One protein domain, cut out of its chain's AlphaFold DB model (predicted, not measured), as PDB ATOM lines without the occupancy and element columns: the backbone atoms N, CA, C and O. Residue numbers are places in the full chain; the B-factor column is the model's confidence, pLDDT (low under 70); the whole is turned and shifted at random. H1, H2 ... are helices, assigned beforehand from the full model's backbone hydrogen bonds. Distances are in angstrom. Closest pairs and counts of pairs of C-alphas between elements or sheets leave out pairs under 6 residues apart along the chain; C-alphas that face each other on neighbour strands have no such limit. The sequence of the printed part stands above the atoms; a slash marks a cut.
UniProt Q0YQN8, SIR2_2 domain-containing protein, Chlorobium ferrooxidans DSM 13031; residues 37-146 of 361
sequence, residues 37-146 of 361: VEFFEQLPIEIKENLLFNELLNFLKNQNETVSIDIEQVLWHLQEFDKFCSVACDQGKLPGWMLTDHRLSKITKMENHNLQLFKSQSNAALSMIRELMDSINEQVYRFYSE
ATOM      1  N   VAL A  37      -3.004  17.241  16.628       83.81
ATOM      2  CA  VAL A  37      -4.149  17.136  17.549       83.81
ATOM      3  C   VAL A  37      -5.226  18.158  17.181       83.81
ATOM      4  O   VAL A  37      -6.383  17.798  16.987       83.81
ATOM      5  N   GLU A  38      -4.847  19.422  16.999       87.06
ATOM      6  CA  GLU A  38      -5.789  20.491  16.634       87.06
ATOM      7  C   GLU A  38      -6.365  20.296  15.227       87.06
ATOM      8  O   GLU A  38      -7.518  20.634  14.978       87.06
ATOM      9  N   PHE A  39      -5.600  19.705  14.309       87.88
ATOM     10  CA  PHE A  39      -6.068  19.343  12.973       87.88
ATOM     11  C   PHE A  39      -7.263  18.394  13.067       87.88
ATOM     12  O   PHE A  39      -8.275  18.599  12.400       87.88
ATOM     13  N   PHE A  40      -7.162  17.376  13.927       87.12
ATOM     14  CA  PHE A  40      -8.238  16.421  14.172       87.12
ATOM     15  C   PHE A  40      -9.490  17.120  14.730       87.12
ATOM     16  O   PHE A  40     -10.606  16.897  14.254       87.12
ATOM     17  N   GLU A  41      -9.306  18.025  15.692       88.88
ATOM     18  CA  GLU A  41     -10.393  18.819  16.277       88.88
ATOM     19  C   GLU A  41     -11.059  19.755  15.261       88.88
ATOM     20  O   GLU A  41     -12.266  19.994  15.342       88.88
ATOM     21  N   GLN A  42     -10.309  20.248  14.275       90.75
ATOM     22  CA  GLN A  42     -10.790  21.177  13.250       90.75
ATOM     23  C   GLN A  42     -11.340  20.492  11.990       90.75
ATOM     24  O   GLN A  42     -11.767  21.188  11.065       90.75
ATOM     25  N   LEU A  43     -11.397  19.154  11.943       92.62
ATOM     26  CA  LEU A  43     -11.982  18.445  10.801       92.62
ATOM     27  C   LEU A  43     -13.438  18.897  10.528       92.62
ATOM     28  O   LEU A  43     -14.200  19.104  11.486       92.62
ATOM     29  N   PRO A  44     -13.840  19.024   9.246       94.69
ATOM     30  CA  PRO A  44     -15.215  19.322   8.854       94.69
ATOM     31  C   PRO A  44     -16.220  18.310   9.406       94.69
ATOM     32  O   PRO A  44     -15.884  17.144   9.646       94.69
ATOM     33  N   ILE A  45     -17.466  18.750   9.581       94.44
ATOM     34  CA  ILE A  45     -18.527  17.898  10.128       94.44
ATOM     35  C   ILE A  45     -18.832  16.713   9.209       94.44
ATOM     36  O   ILE A  45     -19.071  15.617   9.693       94.44
ATOM     37  N   GLU A  46     -18.678  16.891   7.900       95.81
ATOM     38  CA  GLU A  46     -18.870  15.860   6.880       95.81
ATOM     39  C   GLU A  46     -17.892  14.685   7.056       95.81
ATOM     40  O   GLU A  46     -18.251  13.533   6.817       95.81
ATOM     41  N   ILE A  47     -16.663  14.960   7.515       95.69
ATOM     42  CA  ILE A  47     -15.674  13.922   7.841       95.69
ATOM     43  C   ILE A  47     -16.002  13.297   9.198       95.69
ATOM     44  O   ILE A  47     -15.983  12.076   9.330       95.69
ATOM     45  N   LYS A  48     -16.339  14.116  10.201       93.56
ATOM     46  CA  LYS A  48     -16.655  13.639  11.558       93.56
ATOM     47  C   LYS A  48     -17.918  12.772  11.610       93.56
ATOM     48  O   LYS A  48     -17.992  11.852  12.416       93.56
ATOM     49  N   GLU A  49     -18.901  13.040  10.759       94.69
ATOM     50  CA  GLU A  49     -20.146  12.271  10.661       94.69
ATOM     51  C   GLU A  49     -20.046  11.094   9.675       94.69
ATOM     52  O   GLU A  49     -20.970  10.285   9.581       94.69
ATOM     53  N   ASN A  50     -18.918  10.937   8.974       96.62
ATOM     54  CA  ASN A  50     -18.706   9.817   8.065       96.62
ATOM     55  C   ASN A  50     -18.764   8.473   8.823       96.62
ATOM     56  O   ASN A  50     -18.094   8.279   9.838       96.62
ATOM     57  N   LEU A  51     -19.555   7.524   8.313       95.62
ATOM     58  CA  LEU A  51     -19.765   6.225   8.963       95.62
ATOM     59  C   LEU A  51     -18.462   5.433   9.131       95.62
ATOM     60  O   LEU A  51     -18.203   4.911  10.211       95.62
ATOM     61  N   LEU A  52     -17.623   5.375   8.093       95.56
ATOM     62  CA  LEU A  52     -16.343   4.665   8.148       95.56
ATOM     63  C   LEU A  52     -15.384   5.330   9.143       95.56
ATOM     64  O   LEU A  52     -14.708   4.635   9.900       95.56
ATOM     65  N   PHE A  53     -15.353   6.664   9.170       95.75
ATOM     66  CA  PHE A  53     -14.560   7.415  10.142       95.75
ATOM     67  C   PHE A  53     -14.989   7.088  11.579       95.75
ATOM     68  O   PHE A  53     -14.147   6.777  12.417       95.75
ATOM     69  N   ASN A  54     -16.296   7.073  11.853       95.00
ATOM     70  CA  ASN A  54     -16.835   6.757  13.177       95.00
ATOM     71  C   ASN A  54     -16.577   5.308  13.612       95.00
ATOM     72  O   ASN A  54     -16.178   5.085  14.756       95.00
ATOM     73  N   GLU A  55     -16.738   4.334  12.714       95.00
ATOM     74  CA  GLU A  55     -16.392   2.935  13.002       95.00
ATOM     75  C   GLU A  55     -14.902   2.774  13.319       95.00
ATOM     76  O   GLU A  55     -14.533   2.082  14.271       95.00
ATOM     77  N   LEU A  56     -14.037   3.477  12.587       93.31
ATOM     78  CA  LEU A  56     -12.608   3.469  12.867       93.31
ATOM     79  C   LEU A  56     -12.283   4.126  14.216       93.31
ATOM     80  O   LEU A  56     -11.487   3.585  14.981       93.31
ATOM     81  N   LEU A  57     -12.920   5.248  14.559       92.62
ATOM     82  CA  LEU A  57     -12.754   5.850  15.884       92.62
ATOM     83  C   LEU A  57     -13.212   4.912  17.003       92.62
ATOM     84  O   LEU A  57     -12.554   4.844  18.039       92.62
ATOM     85  N   ASN A  58     -14.309   4.181  16.809       92.62
ATOM     86  CA  ASN A  58     -14.772   3.184  17.773       92.62
ATOM     87  C   ASN A  58     -13.762   2.042  17.921       92.62
ATOM     88  O   ASN A  58     -13.435   1.659  19.044       92.62
ATOM     89  N   PHE A  59     -13.212   1.546  16.809       92.69
ATOM     90  CA  PHE A  59     -12.132   0.561  16.826       92.69
ATOM     91  C   PHE A  59     -10.921   1.066  17.624       92.69
ATOM     92  O   PHE A  59     -10.470   0.383  18.542       92.69
ATOM     93  N   LEU A  60     -10.444   2.282  17.343       90.44
ATOM     94  CA  LEU A  60      -9.286   2.870  18.023       90.44
ATOM     95  C   LEU A  60      -9.531   3.081  19.523       90.44
ATOM     96  O   LEU A  60      -8.651   2.784  20.330       90.44
ATOM     97  N   LYS A  61     -10.731   3.528  19.918       90.06
ATOM     98  CA  LYS A  61     -11.120   3.667  21.336       90.06
ATOM     99  C   LYS A  61     -11.131   2.325  22.064       90.06
ATOM    100  O   LYS A  61     -10.754   2.268  23.227       90.06
ATOM    101  N   ASN A  62     -11.541   1.255  21.384       88.50
ATOM    102  CA  ASN A  62     -11.563  -0.086  21.964       88.50
ATOM    103  C   ASN A  62     -10.160  -0.699  22.105       88.50
ATOM    104  O   ASN A  62      -9.977  -1.591  22.928       88.50
ATOM    105  N   GLN A  63      -9.185  -0.256  21.304       83.44
ATOM    106  CA  GLN A  63      -7.791  -0.708  21.397       83.44
ATOM    107  C   GLN A  63      -6.977   0.096  22.424       83.44
ATOM    108  O   GLN A  63      -6.092  -0.455  23.074       83.44
ATOM    109  N   ASN A  64      -7.266   1.393  22.576       75.62
ATOM    110  CA  ASN A  64      -6.464   2.312  23.383       75.62
ATOM    111  C   ASN A  64      -7.201   2.725  24.664       75.62
ATOM    112  O   ASN A  64      -8.018   3.641  24.646       75.62
ATOM    113  N   GLU A  65      -6.850   2.124  25.804       55.78
ATOM    114  CA  GLU A  65      -7.466   2.460  27.102       55.78
ATOM    115  C   GLU A  65      -7.139   3.887  27.605       55.78
ATOM    116  O   GLU A  65      -7.798   4.367  28.525       55.78
ATOM    117  N   THR A  66      -6.133   4.587  27.050       51.72
ATOM    118  CA  THR A  66      -5.598   5.825  27.673       51.72
ATOM    119  C   THR A  66      -5.062   6.929  26.746       51.72
ATOM    120  O   THR A  66      -4.675   7.984  27.250       51.72
ATOM    121  N   VAL A  67      -5.037   6.766  25.416       62.94
ATOM    122  CA  VAL A  67      -4.392   7.745  24.510       62.94
ATOM    123  C   VAL A  67      -5.425   8.546  23.717       62.94
ATOM    124  O   VAL A  67      -6.347   7.983  23.131       62.94
ATOM    125  N   SER A  68      -5.253   9.872  23.671       76.69
ATOM    126  CA  SER A  68      -5.996  10.751  22.765       76.69
ATOM    127  C   SER A  68      -5.753  10.322  21.315       76.69
ATOM    128  O   SER A  68      -4.613  10.348  20.849       76.69
ATOM    129  N   ILE A  69      -6.813   9.932  20.612       83.31
ATOM    130  CA  ILE A  69      -6.753   9.606  19.185       83.31
ATOM    131  C   ILE A  69      -6.450  10.887  18.402       83.31
ATOM    132  O   ILE A  69      -7.061  11.923  18.657       83.31
ATOM    133  N   ASP A  70      -5.527  10.807  17.448       84.56
ATOM    134  CA  ASP A  70      -5.205  11.885  16.516       84.56
ATOM    135  C   ASP A  70      -5.406  11.441  15.059       84.56
ATOM    136  O   ASP A  70      -5.707  10.281  14.759       84.56
ATOM    137  N   ILE A  71      -5.270  12.390  14.128       87.00
ATOM    138  CA  ILE A  71      -5.494  12.127  12.703       87.00
ATOM    139  C   ILE A  71      -4.460  11.177  12.093       87.00
ATOM    140  O   ILE A  71      -4.765  10.471  11.134       87.00
ATOM    141  N   GLU A  72      -3.254  11.129  12.658       84.75
ATOM    142  CA  GLU A  72      -2.189  10.243  12.195       84.75
ATOM    143  C   GLU A  72      -2.582   8.781  12.399       84.75
ATOM    144  O   GLU A  72      -2.463   7.970  11.478       84.75
ATOM    145  N   GLN A  73      -3.125   8.456  13.575       85.38
ATOM    146  CA  GLN A  73      -3.642   7.119  13.866       85.38
ATOM    147  C   GLN A  73      -4.785   6.735  12.923       85.38
ATOM    148  O   GLN A  73      -4.825   5.601  12.448       85.38
ATOM    149  N   VAL A  74      -5.693   7.667  12.623       90.00
ATOM    150  CA  VAL A  74      -6.798   7.419  11.685       90.00
ATOM    151  C   VAL A  74      -6.274   7.116  10.281       90.00
ATOM    152  O   VAL A  74      -6.640   6.098   9.698       90.00
ATOM    153  N   LEU A  75      -5.405   7.971   9.736       89.50
ATOM    154  CA  LEU A  75      -4.878   7.803   8.380       89.50
ATOM    155  C   LEU A  75      -4.054   6.521   8.233       89.50
ATOM    156  O   LEU A  75      -4.201   5.830   7.225       89.50
ATOM    157  N   TRP A  76      -3.265   6.161   9.250       87.88
ATOM    158  CA  TRP A  76      -2.528   4.897   9.276       87.88
ATOM    159  C   TRP A  76      -3.456   3.687   9.109       87.88
ATOM    160  O   TRP A  76      -3.272   2.867   8.212       87.88
ATOM    161  N   HIS A  77      -4.515   3.603   9.916       91.25
ATOM    162  CA  HIS A  77      -5.430   2.462   9.861       91.25
ATOM    163  C   HIS A  77      -6.293   2.459   8.591       91.25
ATOM    164  O   HIS A  77      -6.619   1.387   8.079       91.25
ATOM    165  N   LEU A  78      -6.628   3.629   8.030       93.19
ATOM    166  CA  LEU A  78      -7.264   3.705   6.708       93.19
ATOM    167  C   LEU A  78      -6.348   3.152   5.607       93.19
ATOM    168  O   LEU A  78      -6.823   2.418   4.743       93.19
ATOM    169  N   GLN A  79      -5.042   3.439   5.656       90.38
ATOM    170  CA  GLN A  79      -4.065   2.889   4.707       90.38
ATOM    171  C   GLN A  79      -3.914   1.371   4.850       90.38
ATOM    172  O   GLN A  79      -3.877   0.655   3.845       90.38
ATOM    173  N   GLU A  80      -3.862   0.858   6.082       91.50
ATOM    174  CA  GLU A  80      -3.854  -0.587   6.324       91.50
ATOM    175  C   GLU A  80      -5.126  -1.251   5.782       91.50
ATOM    176  O   GLU A  80      -5.050  -2.307   5.140       91.50
ATOM    177  N   PHE A  81      -6.283  -0.608   5.966       94.50
ATOM    178  CA  PHE A  81      -7.558  -1.126   5.480       94.50
ATOM    179  C   PHE A  81      -7.672  -1.084   3.948       94.50
ATOM    180  O   PHE A  81      -8.109  -2.073   3.348       94.50
ATOM    181  N   ASP A  82      -7.214  -0.008   3.292       94.56
ATOM    182  CA  ASP A  82      -7.109   0.053   1.825       94.56
ATOM    183  C   ASP A  82      -6.213  -1.074   1.302       94.56
ATOM    184  O   ASP A  82      -6.627  -1.833   0.422       94.56
ATOM    185  N   LYS A  83      -5.020  -1.251   1.886       93.38
ATOM    186  CA  LYS A  83      -4.067  -2.292   1.473       93.38
ATOM    187  C   LYS A  83      -4.671  -3.687   1.599       93.38
ATOM    188  O   LYS A  83      -4.542  -4.493   0.673       93.38
ATOM    189  N   PHE A  84      -5.338  -3.969   2.717       94.56
ATOM    190  CA  PHE A  84      -6.023  -5.239   2.939       94.56
ATOM    191  C   PHE A  84      -7.095  -5.496   1.871       94.56
ATOM    192  O   PHE A  84      -7.044  -6.521   1.183       94.56
ATOM    193  N   CYS A  85      -8.023  -4.553   1.678       94.88
ATOM    194  CA  CYS A  85      -9.101  -4.688   0.697       94.88
ATOM    195  C   CYS A  85      -8.567  -4.783  -0.739       94.88
ATOM    196  O   CYS A  85      -9.043  -5.596  -1.528       94.88
ATOM    197  N   SER A  86      -7.532  -4.012  -1.072       94.62
ATOM    198  CA  SER A  86      -6.906  -3.996  -2.396       94.62
ATOM    199  C   SER A  86      -6.294  -5.359  -2.735       94.62
ATOM    200  O   SER A  86      -6.586  -5.936  -3.784       94.62
ATOM    201  N   VAL A  87      -5.526  -5.941  -1.806       93.81
ATOM    202  CA  VAL A  87      -4.914  -7.270  -1.978       93.81
ATOM    203  C   VAL A  87      -5.964  -8.388  -2.016       93.81
ATOM    204  O   VAL A  87      -5.789  -9.364  -2.749       93.81
ATOM    205  N   ALA A  88      -7.052  -8.259  -1.254       90.94
ATOM    206  CA  ALA A  88      -8.166  -9.206  -1.288       90.94
ATOM    207  C   ALA A  88      -8.936  -9.173  -2.622       90.94
ATOM    208  O   ALA A  88      -9.468 -10.195  -3.062       90.94
ATOM    209  N   CYS A  89      -8.980  -8.019  -3.288       90.56
ATOM    210  CA  CYS A  89      -9.692  -7.850  -4.551       90.56
ATOM    211  C   CYS A  89      -8.838  -8.162  -5.796       90.56
ATOM    212  O   CYS A  89      -9.406  -8.498  -6.841       90.56
ATOM    213  N   ASP A  90      -7.507  -8.116  -5.689       92.12
ATOM    214  CA  ASP A  90      -6.563  -8.359  -6.788       92.12
ATOM    215  C   ASP A  90      -6.302  -9.862  -7.037       92.12
ATOM    216  O   ASP A  90      -5.639 -10.550  -6.258       92.12
ATOM    217  N   GLN A  91      -6.778 -10.377  -8.176       90.62
ATOM    218  CA  GLN A  91      -6.562 -11.771  -8.597       90.62
ATOM    219  C   GLN A  91      -5.112 -12.089  -8.987       90.62
ATOM    220  O   GLN A  91      -4.748 -13.263  -9.045       90.62
ATOM    221  N   GLY A  92      -4.285 -11.076  -9.250       93.31
ATOM    222  CA  GLY A  92      -2.849 -11.228  -9.476       93.31
ATOM    223  C   GLY A  92      -2.053 -11.451  -8.186       93.31
ATOM    224  O   GLY A  92      -0.872 -11.797  -8.246       93.31
ATOM    225  N   LYS A  93      -2.675 -11.275  -7.011       93.69
ATOM    226  CA  LYS A  93      -2.068 -11.549  -5.702       93.69
ATOM    227  C   LYS A  93      -2.618 -12.844  -5.121       93.69
ATOM    228  O   LYS A  93      -3.787 -13.172  -5.293       93.69
ATOM    229  N   LEU A  94      -1.777 -13.563  -4.373       92.12
ATOM    230  CA  LEU A  94      -2.152 -14.846  -3.776       92.12
ATOM    231  C   LEU A  94      -3.443 -14.765  -2.931       92.12
ATOM    232  O   LEU A  94      -4.294 -15.634  -3.128       92.12
ATOM    233  N   PRO A  95      -3.655 -13.757  -2.056       90.69
ATOM    234  CA  PRO A  95      -4.901 -13.666  -1.293       90.69
ATOM    235  C   PRO A  95      -6.142 -13.499  -2.180       90.69
ATOM    236  O   PRO A  95      -7.066 -14.302  -2.074       90.69
ATOM    237  N   GLY A  96      -6.162 -12.535  -3.105       90.81
ATOM    238  CA  GLY A  96      -7.308 -12.341  -4.000       90.81
ATOM    239  C   GLY A  96      -7.531 -13.497  -4.982       90.81
ATOM    240  O   GLY A  96      -8.679 -13.841  -5.295       90.81
ATOM    241  N   TRP A  97      -6.461 -14.176  -5.409       89.69
ATOM    242  CA  TRP A  97      -6.552 -15.426  -6.163       89.69
ATOM    243  C   TRP A  97      -7.232 -16.532  -5.346       89.69
ATOM    244  O   TRP A  97      -8.171 -17.154  -5.837       89.69
ATOM    245  N   MET A  98      -6.831 -16.733  -4.084       88.31
ATOM    246  CA  MET A  98      -7.432 -17.728  -3.179       88.31
ATOM    247  C   MET A  98      -8.910 -17.454  -2.869       88.31
ATOM    248  O   MET A  98      -9.688 -18.397  -2.689       88.31
ATOM    249  N   LEU A  99      -9.308 -16.179  -2.824       86.56
ATOM    250  CA  LEU A  99     -10.698 -15.759  -2.611       86.56
ATOM    251  C   LEU A  99     -11.582 -15.931  -3.860       86.56
ATOM    252  O   LEU A  99     -12.807 -15.856  -3.766       86.56
ATOM    253  N   THR A 100     -10.988 -16.200  -5.025       83.38
ATOM    254  CA  THR A 100     -11.703 -16.431  -6.288       83.38
ATOM    255  C   THR A 100     -11.982 -17.935  -6.491       83.38
ATOM    256  O   THR A 100     -11.248 -18.793  -6.003       83.38
ATOM    257  N   ASP A 101     -13.064 -18.281  -7.199       80.88
ATOM    258  CA  ASP A 101     -13.449 -19.661  -7.575       80.88
ATOM    259  C   ASP A 101     -13.553 -20.669  -6.413       80.88
ATOM    260  O   ASP A 101     -13.296 -21.868  -6.588       80.88
ATOM    261  N   HIS A 102     -13.894 -20.193  -5.209       80.50
ATOM    262  CA  HIS A 102     -13.995 -21.017  -3.998       80.50
ATOM    263  C   HIS A 102     -12.712 -21.819  -3.698       80.50
ATOM    264  O   HIS A 102     -12.767 -22.894  -3.097       80.50
ATOM    265  N   ARG A 103     -11.538 -21.332  -4.126       86.38
ATOM    266  CA  ARG A 103     -10.262 -22.050  -3.952       86.38
ATOM    267  C   ARG A 103      -9.938 -22.261  -2.479       86.38
ATOM    268  O   ARG A 103      -9.614 -23.381  -2.093       86.38
ATOM    269  N   LEU A 104     -10.117 -21.228  -1.656       85.88
ATOM    270  CA  LEU A 104      -9.936 -21.344  -0.210       85.88
ATOM    271  C   LEU A 104     -10.894 -22.376   0.409       85.88
ATOM    272  O   LEU A 104     -10.451 -23.229   1.172       85.88
ATOM    273  N   SER A 105     -12.172 -22.370   0.012       84.50
ATOM    274  CA  SER A 105     -13.173 -23.354   0.453       84.50
ATOM    275  C   SER A 105     -12.787 -24.798   0.123       84.50
ATOM    276  O   SER A 105     -13.015 -25.695   0.933       84.50
ATOM    277  N   LYS A 106     -12.157 -25.041  -1.035       85.75
ATOM    278  CA  LYS A 106     -11.660 -26.378  -1.409       85.75
ATOM    279  C   LYS A 106     -10.552 -26.863  -0.473       85.75
ATOM    280  O   LYS A 106     -10.512 -28.047  -0.153       85.75
ATOM    281  N   ILE A 107      -9.671 -25.962  -0.032       87.12
ATOM    282  CA  ILE A 107      -8.562 -26.285   0.880       87.12
ATOM    283  C   ILE A 107      -9.089 -26.537   2.293       87.12
ATOM    284  O   ILE A 107      -8.730 -27.532   2.919       87.12
ATOM    285  N   THR A 108      -9.955 -25.653   2.789       88.69
ATOM    286  CA  THR A 108     -10.485 -25.744   4.158       88.69
ATOM    287  C   THR A 108     -11.587 -26.788   4.309       88.69
ATOM    288  O   THR A 108     -11.948 -27.119   5.434       88.69
ATOM    289  N   LYS A 109     -12.119 -27.315   3.195       86.75
ATOM    290  CA  LYS A 109     -13.302 -28.193   3.151       86.75
ATOM    291  C   LYS A 109     -14.540 -27.552   3.790       86.75
ATOM    292  O   LYS A 109     -15.416 -28.255   4.286       86.75
ATOM    293  N   MET A 110     -14.608 -26.220   3.782       81.25
ATOM    294  CA  MET A 110     -15.757 -25.460   4.268       81.25
ATOM    295  C   MET A 110     -16.543 -24.916   3.080       81.25
ATOM    296  O   MET A 110     -16.014 -24.132   2.286       81.25
ATOM    297  N   GLU A 111     -17.816 -25.287   2.976       72.62
ATOM    298  CA  GLU A 111     -18.750 -24.610   2.078       72.62
ATOM    299  C   GLU A 111     -18.937 -23.181   2.579       72.62
ATOM    300  O   GLU A 111     -19.406 -22.954   3.692       72.62
ATOM    301  N   ASN A 112     -18.490 -22.202   1.795       65.94
ATOM    302  CA  ASN A 112     -18.514 -20.814   2.233       65.94
ATOM    303  C   ASN A 112     -19.078 -19.926   1.122       65.94
ATOM    304  O   ASN A 112     -18.368 -19.492   0.211       65.94
ATOM    305  N   HIS A 113     -20.384 -19.669   1.204       66.44
ATOM    306  CA  HIS A 113     -21.120 -18.803   0.278       66.44
ATOM    307  C   HIS A 113     -20.761 -17.315   0.435       66.44
ATOM    308  O   HIS A 113     -21.051 -16.510  -0.447       66.44
ATOM    309  N   ASN A 114     -20.061 -16.948   1.511       79.12
ATOM    310  CA  ASN A 114     -19.790 -15.556   1.862       79.12
ATOM    311  C   ASN A 114     -18.518 -14.971   1.223       79.12
ATOM    312  O   ASN A 114     -18.293 -13.775   1.351       79.12
ATOM    313  N   LEU A 115     -17.694 -15.752   0.507       81.44
ATOM    314  CA  LEU A 115     -16.442 -15.238  -0.085       81.44
ATOM    315  C   LEU A 115     -16.682 -14.229  -1.220       81.44
ATOM    316  O   LEU A 115     -15.966 -13.236  -1.330       81.44
ATOM    317  N   GLN A 116     -17.708 -14.456  -2.045       79.25
ATOM    318  CA  GLN A 116     -18.084 -13.509  -3.100       79.25
ATOM    319  C   GLN A 116     -18.689 -12.230  -2.515       79.25
ATOM    320  O   GLN A 116     -18.376 -11.137  -2.982       79.25
ATOM    321  N   LEU A 117     -19.501 -12.364  -1.459       84.62
ATOM    322  CA  LEU A 117     -20.043 -11.228  -0.716       84.62
ATOM    323  C   LEU A 117     -18.930 -10.420  -0.037       84.62
ATOM    324  O   LEU A 117     -18.922  -9.200  -0.123       84.62
ATOM    325  N   PHE A 118     -17.953 -11.092   0.573       86.62
ATOM    326  CA  PHE A 118     -16.779 -10.442   1.144       86.62
ATOM    327  C   PHE A 118     -16.028  -9.637   0.080       86.62
ATOM    328  O   PHE A 118     -15.770  -8.457   0.279       86.62
ATOM    329  N   LYS A 119     -15.755 -10.226  -1.092       84.94
ATOM    330  CA  LYS A 119     -15.067  -9.522  -2.184       84.94
ATOM    331  C   LYS A 119     -15.854  -8.308  -2.691       84.94
ATOM    332  O   LYS A 119     -15.255  -7.268  -2.963       84.94
ATOM    333  N   SER A 120     -17.179  -8.410  -2.832       86.56
ATOM    334  CA  SER A 120     -18.001  -7.269  -3.256       86.56
ATOM    335  C   SER A 120     -18.032  -6.163  -2.197       86.56
ATOM    336  O   SER A 120     -17.898  -4.991  -2.550       86.56
ATOM    337  N   GLN A 121     -18.112  -6.522  -0.913       90.75
ATOM    338  CA  GLN A 121     -18.019  -5.580   0.205       90.75
ATOM    339  C   GLN A 121     -16.640  -4.917   0.288       90.75
ATOM    340  O   GLN A 121     -16.574  -3.702   0.440       90.75
ATOM    341  N   SER A 122     -15.545  -5.665   0.110       91.94
ATOM    342  CA  SER A 122     -14.186  -5.108   0.057       91.94
ATOM    343  C   SER A 122     -14.018  -4.125  -1.100       91.94
ATOM    344  O   SER A 122     -13.456  -3.051  -0.912       91.94
ATOM    345  N   ASN A 123     -14.550  -4.439  -2.288       90.38
ATOM    346  CA  ASN A 123     -14.538  -3.509  -3.420       90.38
ATOM    347  C   ASN A 123     -15.332  -2.224  -3.142       90.38
ATOM    348  O   ASN A 123     -14.859  -1.142  -3.479       90.38
ATOM    349  N   ALA A 124     -16.514  -2.327  -2.527       91.75
ATOM    350  CA  ALA A 124     -17.296  -1.152  -2.141       91.75
ATOM    351  C   ALA A 124     -16.563  -0.312  -1.079       91.75
ATOM    352  O   ALA A 124     -16.481   0.910  -1.203       91.75
ATOM    353  N   ALA A 125     -15.961  -0.975  -0.086       94.44
ATOM    354  CA  ALA A 125     -15.173  -0.326   0.954       94.44
ATOM    355  C   ALA A 125     -13.976   0.442   0.375       94.44
ATOM    356  O   ALA A 125     -13.703   1.540   0.842       94.44
ATOM    357  N   LEU A 126     -13.304  -0.064  -0.669       94.44
ATOM    358  CA  LEU A 126     -12.173   0.637  -1.298       94.44
ATOM    359  C   LEU A 126     -12.524   2.052  -1.773       94.44
ATOM    360  O   LEU A 126     -11.721   2.960  -1.568       94.44
ATOM    361  N   SER A 127     -13.695   2.252  -2.389       91.25
ATOM    362  CA  SER A 127     -14.112   3.598  -2.820       91.25
ATOM    363  C   SER A 127     -14.287   4.511  -1.611       91.25
ATOM    364  O   SER A 127     -13.702   5.586  -1.559       91.25
ATOM    365  N   MET A 128     -14.998   4.028  -0.588       94.81
ATOM    366  CA  MET A 128     -15.276   4.792   0.630       94.81
ATOM    367  C   MET A 128     -14.003   5.145   1.409       94.81
ATOM    368  O   MET A 128     -13.874   6.265   1.895       94.81
ATOM    369  N   ILE A 129     -13.057   4.204   1.518       95.19
ATOM    370  CA  ILE A 129     -11.768   4.417   2.188       95.19
ATOM    371  C   ILE A 129     -10.985   5.507   1.458       95.19
ATOM    372  O   ILE A 129     -10.521   6.453   2.090       95.19
ATOM    373  N   ARG A 130     -10.866   5.402   0.130       92.69
ATOM    374  CA  ARG A 130     -10.094   6.354  -0.681       92.69
ATOM    375  C   ARG A 130     -10.721   7.739  -0.696       92.69
ATOM    376  O   ARG A 130     -10.002   8.711  -0.518       92.69
ATOM    377  N   GLU A 131     -12.042   7.827  -0.828       92.88
ATOM    378  CA  GLU A 131     -12.776   9.094  -0.745       92.88
ATOM    379  C   GLU A 131     -12.596   9.766   0.622       92.88
ATOM    380  O   GLU A 131     -12.344  10.970   0.691       92.88
ATOM    381  N   LEU A 132     -12.665   9.000   1.719       94.44
ATOM    382  CA  LEU A 132     -12.424   9.524   3.064       94.44
ATOM    383  C   LEU A 132     -10.971   9.983   3.242       94.44
ATOM    384  O   LEU A 132     -10.736  11.076   3.758       94.44
ATOM    385  N   MET A 133      -9.998   9.187   2.788       91.81
ATOM    386  CA  MET A 133      -8.582   9.566   2.812       91.81
ATOM    387  C   MET A 133      -8.332  10.840   2.002       91.81
ATOM    388  O   MET A 133      -7.675  11.747   2.501       91.81
ATOM    389  N   ASP A 134      -8.875  10.939   0.788       90.62
ATOM    390  CA  ASP A 134      -8.752  12.130  -0.056       90.62
ATOM    391  C   ASP A 134      -9.403  13.356   0.604       90.62
ATOM    392  O   ASP A 134      -8.796  14.427   0.608       90.62
ATOM    393  N   SER A 135     -10.563  13.194   1.249       92.75
ATOM    394  CA  SER A 135     -11.245  14.272   1.984       92.75
ATOM    395  C   SER A 135     -10.421  14.780   3.173       92.75
ATOM    396  O   SER A 135     -10.345  15.988   3.411       92.75
ATOM    397  N   ILE A 136      -9.777  13.875   3.921       92.00
ATOM    398  CA  ILE A 136      -8.873  14.230   5.028       92.00
ATOM    399  C   ILE A 136      -7.609  14.908   4.481       92.00
ATOM    400  O   ILE A 136      -7.184  15.944   4.993       92.00
ATOM    401  N   ASN A 137      -7.021  14.351   3.422       89.88
ATOM    402  CA  ASN A 137      -5.822  14.880   2.774       89.88
ATOM    403  C   ASN A 137      -6.050  16.283   2.199       89.88
ATOM    404  O   ASN A 137      -5.158  17.126   2.272       89.88
ATOM    405  N   GLU A 138      -7.241  16.568   1.675       91.56
ATOM    406  CA  GLU A 138      -7.629  17.908   1.239       91.56
ATOM    407  C   GLU A 138      -7.585  18.920   2.395       91.56
ATOM    408  O   GLU A 138      -7.185  20.069   2.191       91.56
ATOM    409  N   GLN A 139      -7.893  18.504   3.630       91.94
ATOM    410  CA  GLN A 139      -7.783  19.399   4.784       91.94
ATOM    411  C   GLN A 139      -6.328  19.804   5.074       91.94
ATOM    412  O   GLN A 139      -6.102  20.922   5.526       91.94
ATOM    413  N   VAL A 140      -5.328  18.971   4.746       90.12
ATOM    414  CA  VAL A 140      -3.904  19.372   4.817       90.12
ATOM    415  C   VAL A 140      -3.658  20.598   3.938       90.12
ATOM    416  O   VAL A 140      -3.081  21.581   4.386       90.12
ATOM    417  N   TYR A 141      -4.173  20.600   2.712       91.50
ATOM    418  CA  TYR A 141      -4.062  21.766   1.837       91.50
ATOM    419  C   TYR A 141      -4.849  22.948   2.395       91.50
ATOM    420  O   TYR A 141      -4.343  24.061   2.464       91.50
ATOM    421  N   ARG A 142      -6.070  22.721   2.878       90.75
ATOM    422  CA  ARG A 142      -6.885  23.800   3.441       90.75
ATOM    423  C   ARG A 142      -6.181  24.564   4.568       90.75
ATOM    424  O   ARG A 142      -6.294  25.784   4.608       90.75
ATOM    425  N   PHE A 143      -5.491  23.865   5.468       90.25
ATOM    426  CA  PHE A 143      -4.812  24.494   6.602       90.25
ATOM    427  C   PHE A 143      -3.424  25.034   6.234       90.25
ATOM    428  O   PHE A 143      -3.097  26.172   6.551       90.25
ATOM    429  N   TYR A 144      -2.605  24.253   5.527       92.25
ATOM    430  CA  TYR A 144      -1.184  24.580   5.353       92.25
ATOM    431  C   TYR A 144      -0.857  25.333   4.054       92.25
ATOM    432  O   TYR A 144       0.288  25.742   3.868       92.25
ATOM    433  N   SER A 145      -1.828  25.548   3.159       92.25
ATOM    434  CA  SER A 145      -1.616  26.282   1.901       92.25
ATOM    435  C   SER A 145      -1.663  27.802   2.022       92.25
ATOM    436  O   SER A 145      -1.255  28.484   1.082       92.25
ATOM    437  N   GLU A 146      -2.168  28.353   3.128       89.56
ATOM    438  CA  GLU A 146      -2.187  29.805   3.316       89.56
ATOM    439  C   GLU A 146      -0.757  30.325   3.527       89.56
ATOM    440  O   GLU A 146      -0.023  29.844   4.395       89.56
TER     441      GLU A 146
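Overview. This is residues 37 to 146 of the 361 residues of the protein "SIR2_2 domain-containing protein" of Chlorobium ferrooxidans DSM 13031 (UniProt Q0YQN8). Two long helices, H4 and H7, lie side by side and run opposite ways, and H7 makes most of the long axis. H3 stands crosswise to this pair, and residues 62 to 67 stick out; the short H1 and H2 lie toward the end where H4 begins, while H5 and H6 lie at the other end, between H4 and H7 along the chain. The printed part has 110 residues with seven named helices, H1 to H7 in order, and no named strand; the class is all helix. It is loose, with a radius of gyration of the C-alphas of 17.2 A, and elongated, spanning 55 by 32 by 21 A.

Along the chain. H1 takes residues 37 to 41, beginning with C-alpha 37 at (-4.149, 17.136, 17.549), and H2 residues 45 to 48. H3, residues 51 to 63, is 18.6 A long. H4, residues 71 to 89, is 26.7 A long and begins with C-alpha 71 at (-5.494, 12.127, 12.703). H5 takes residues 94 to 99 and H6 residues 103 to 108. H7, residues 114 to 144, is 44.4 A long and ends with C-alpha 144 at (-1.184, 24.580, 5.353).

Arrangement. H4 and H7 are the hub, touching four helices each. They touch each other, closest at the C-alphas of Cys 85 and Ser 122, 5.1 A apart, opposite ways at a shallow tilt of 33 degrees, only just short of steep. H3 touches H4, with the C-alphas of Leu 56 and Val 74 closest at 7.1 A, at 71 degrees, only just about perpendicular. H3 only just touches H7, with 3 pairs of C-alphas within 8 A, the closest Leu 52 and Ile 129 at 7.5 A, and is about perpendicular to it at 88 degrees. H1 only just touches H4, with 3 such pairs, the closest Phe 40 and Ile 71 at 5.3 A. H2 only just touches H7, also with 3, the closest Ile 47 and Leu 132 at 7.3 A. H5 touches H4, with the C-alphas of Ala 88 and Gly 96 closest at 4.2 A. H6 is close to H5 but not clearly touching, with the C-alphas of Met 98 and Leu 104 closest at 5.3 A. The helix packing is mostly crossed. In H1, H3, H4, H5 and H6 every O i to N i+4 pair is within hydrogen-bond range; in H7 22 of 27 are, and H2 is too short for such a pair.

Size, cuts and confidence. The C-alphas farthest apart are those of Lys 109 and Glu 146, 59.1 A. The printed part has no cut. The link from H3 to H4 is short and the others are tight. Mean pLDDT of the printed part is 88.4, with residues 65 to 67 and 112 to 113 under 70.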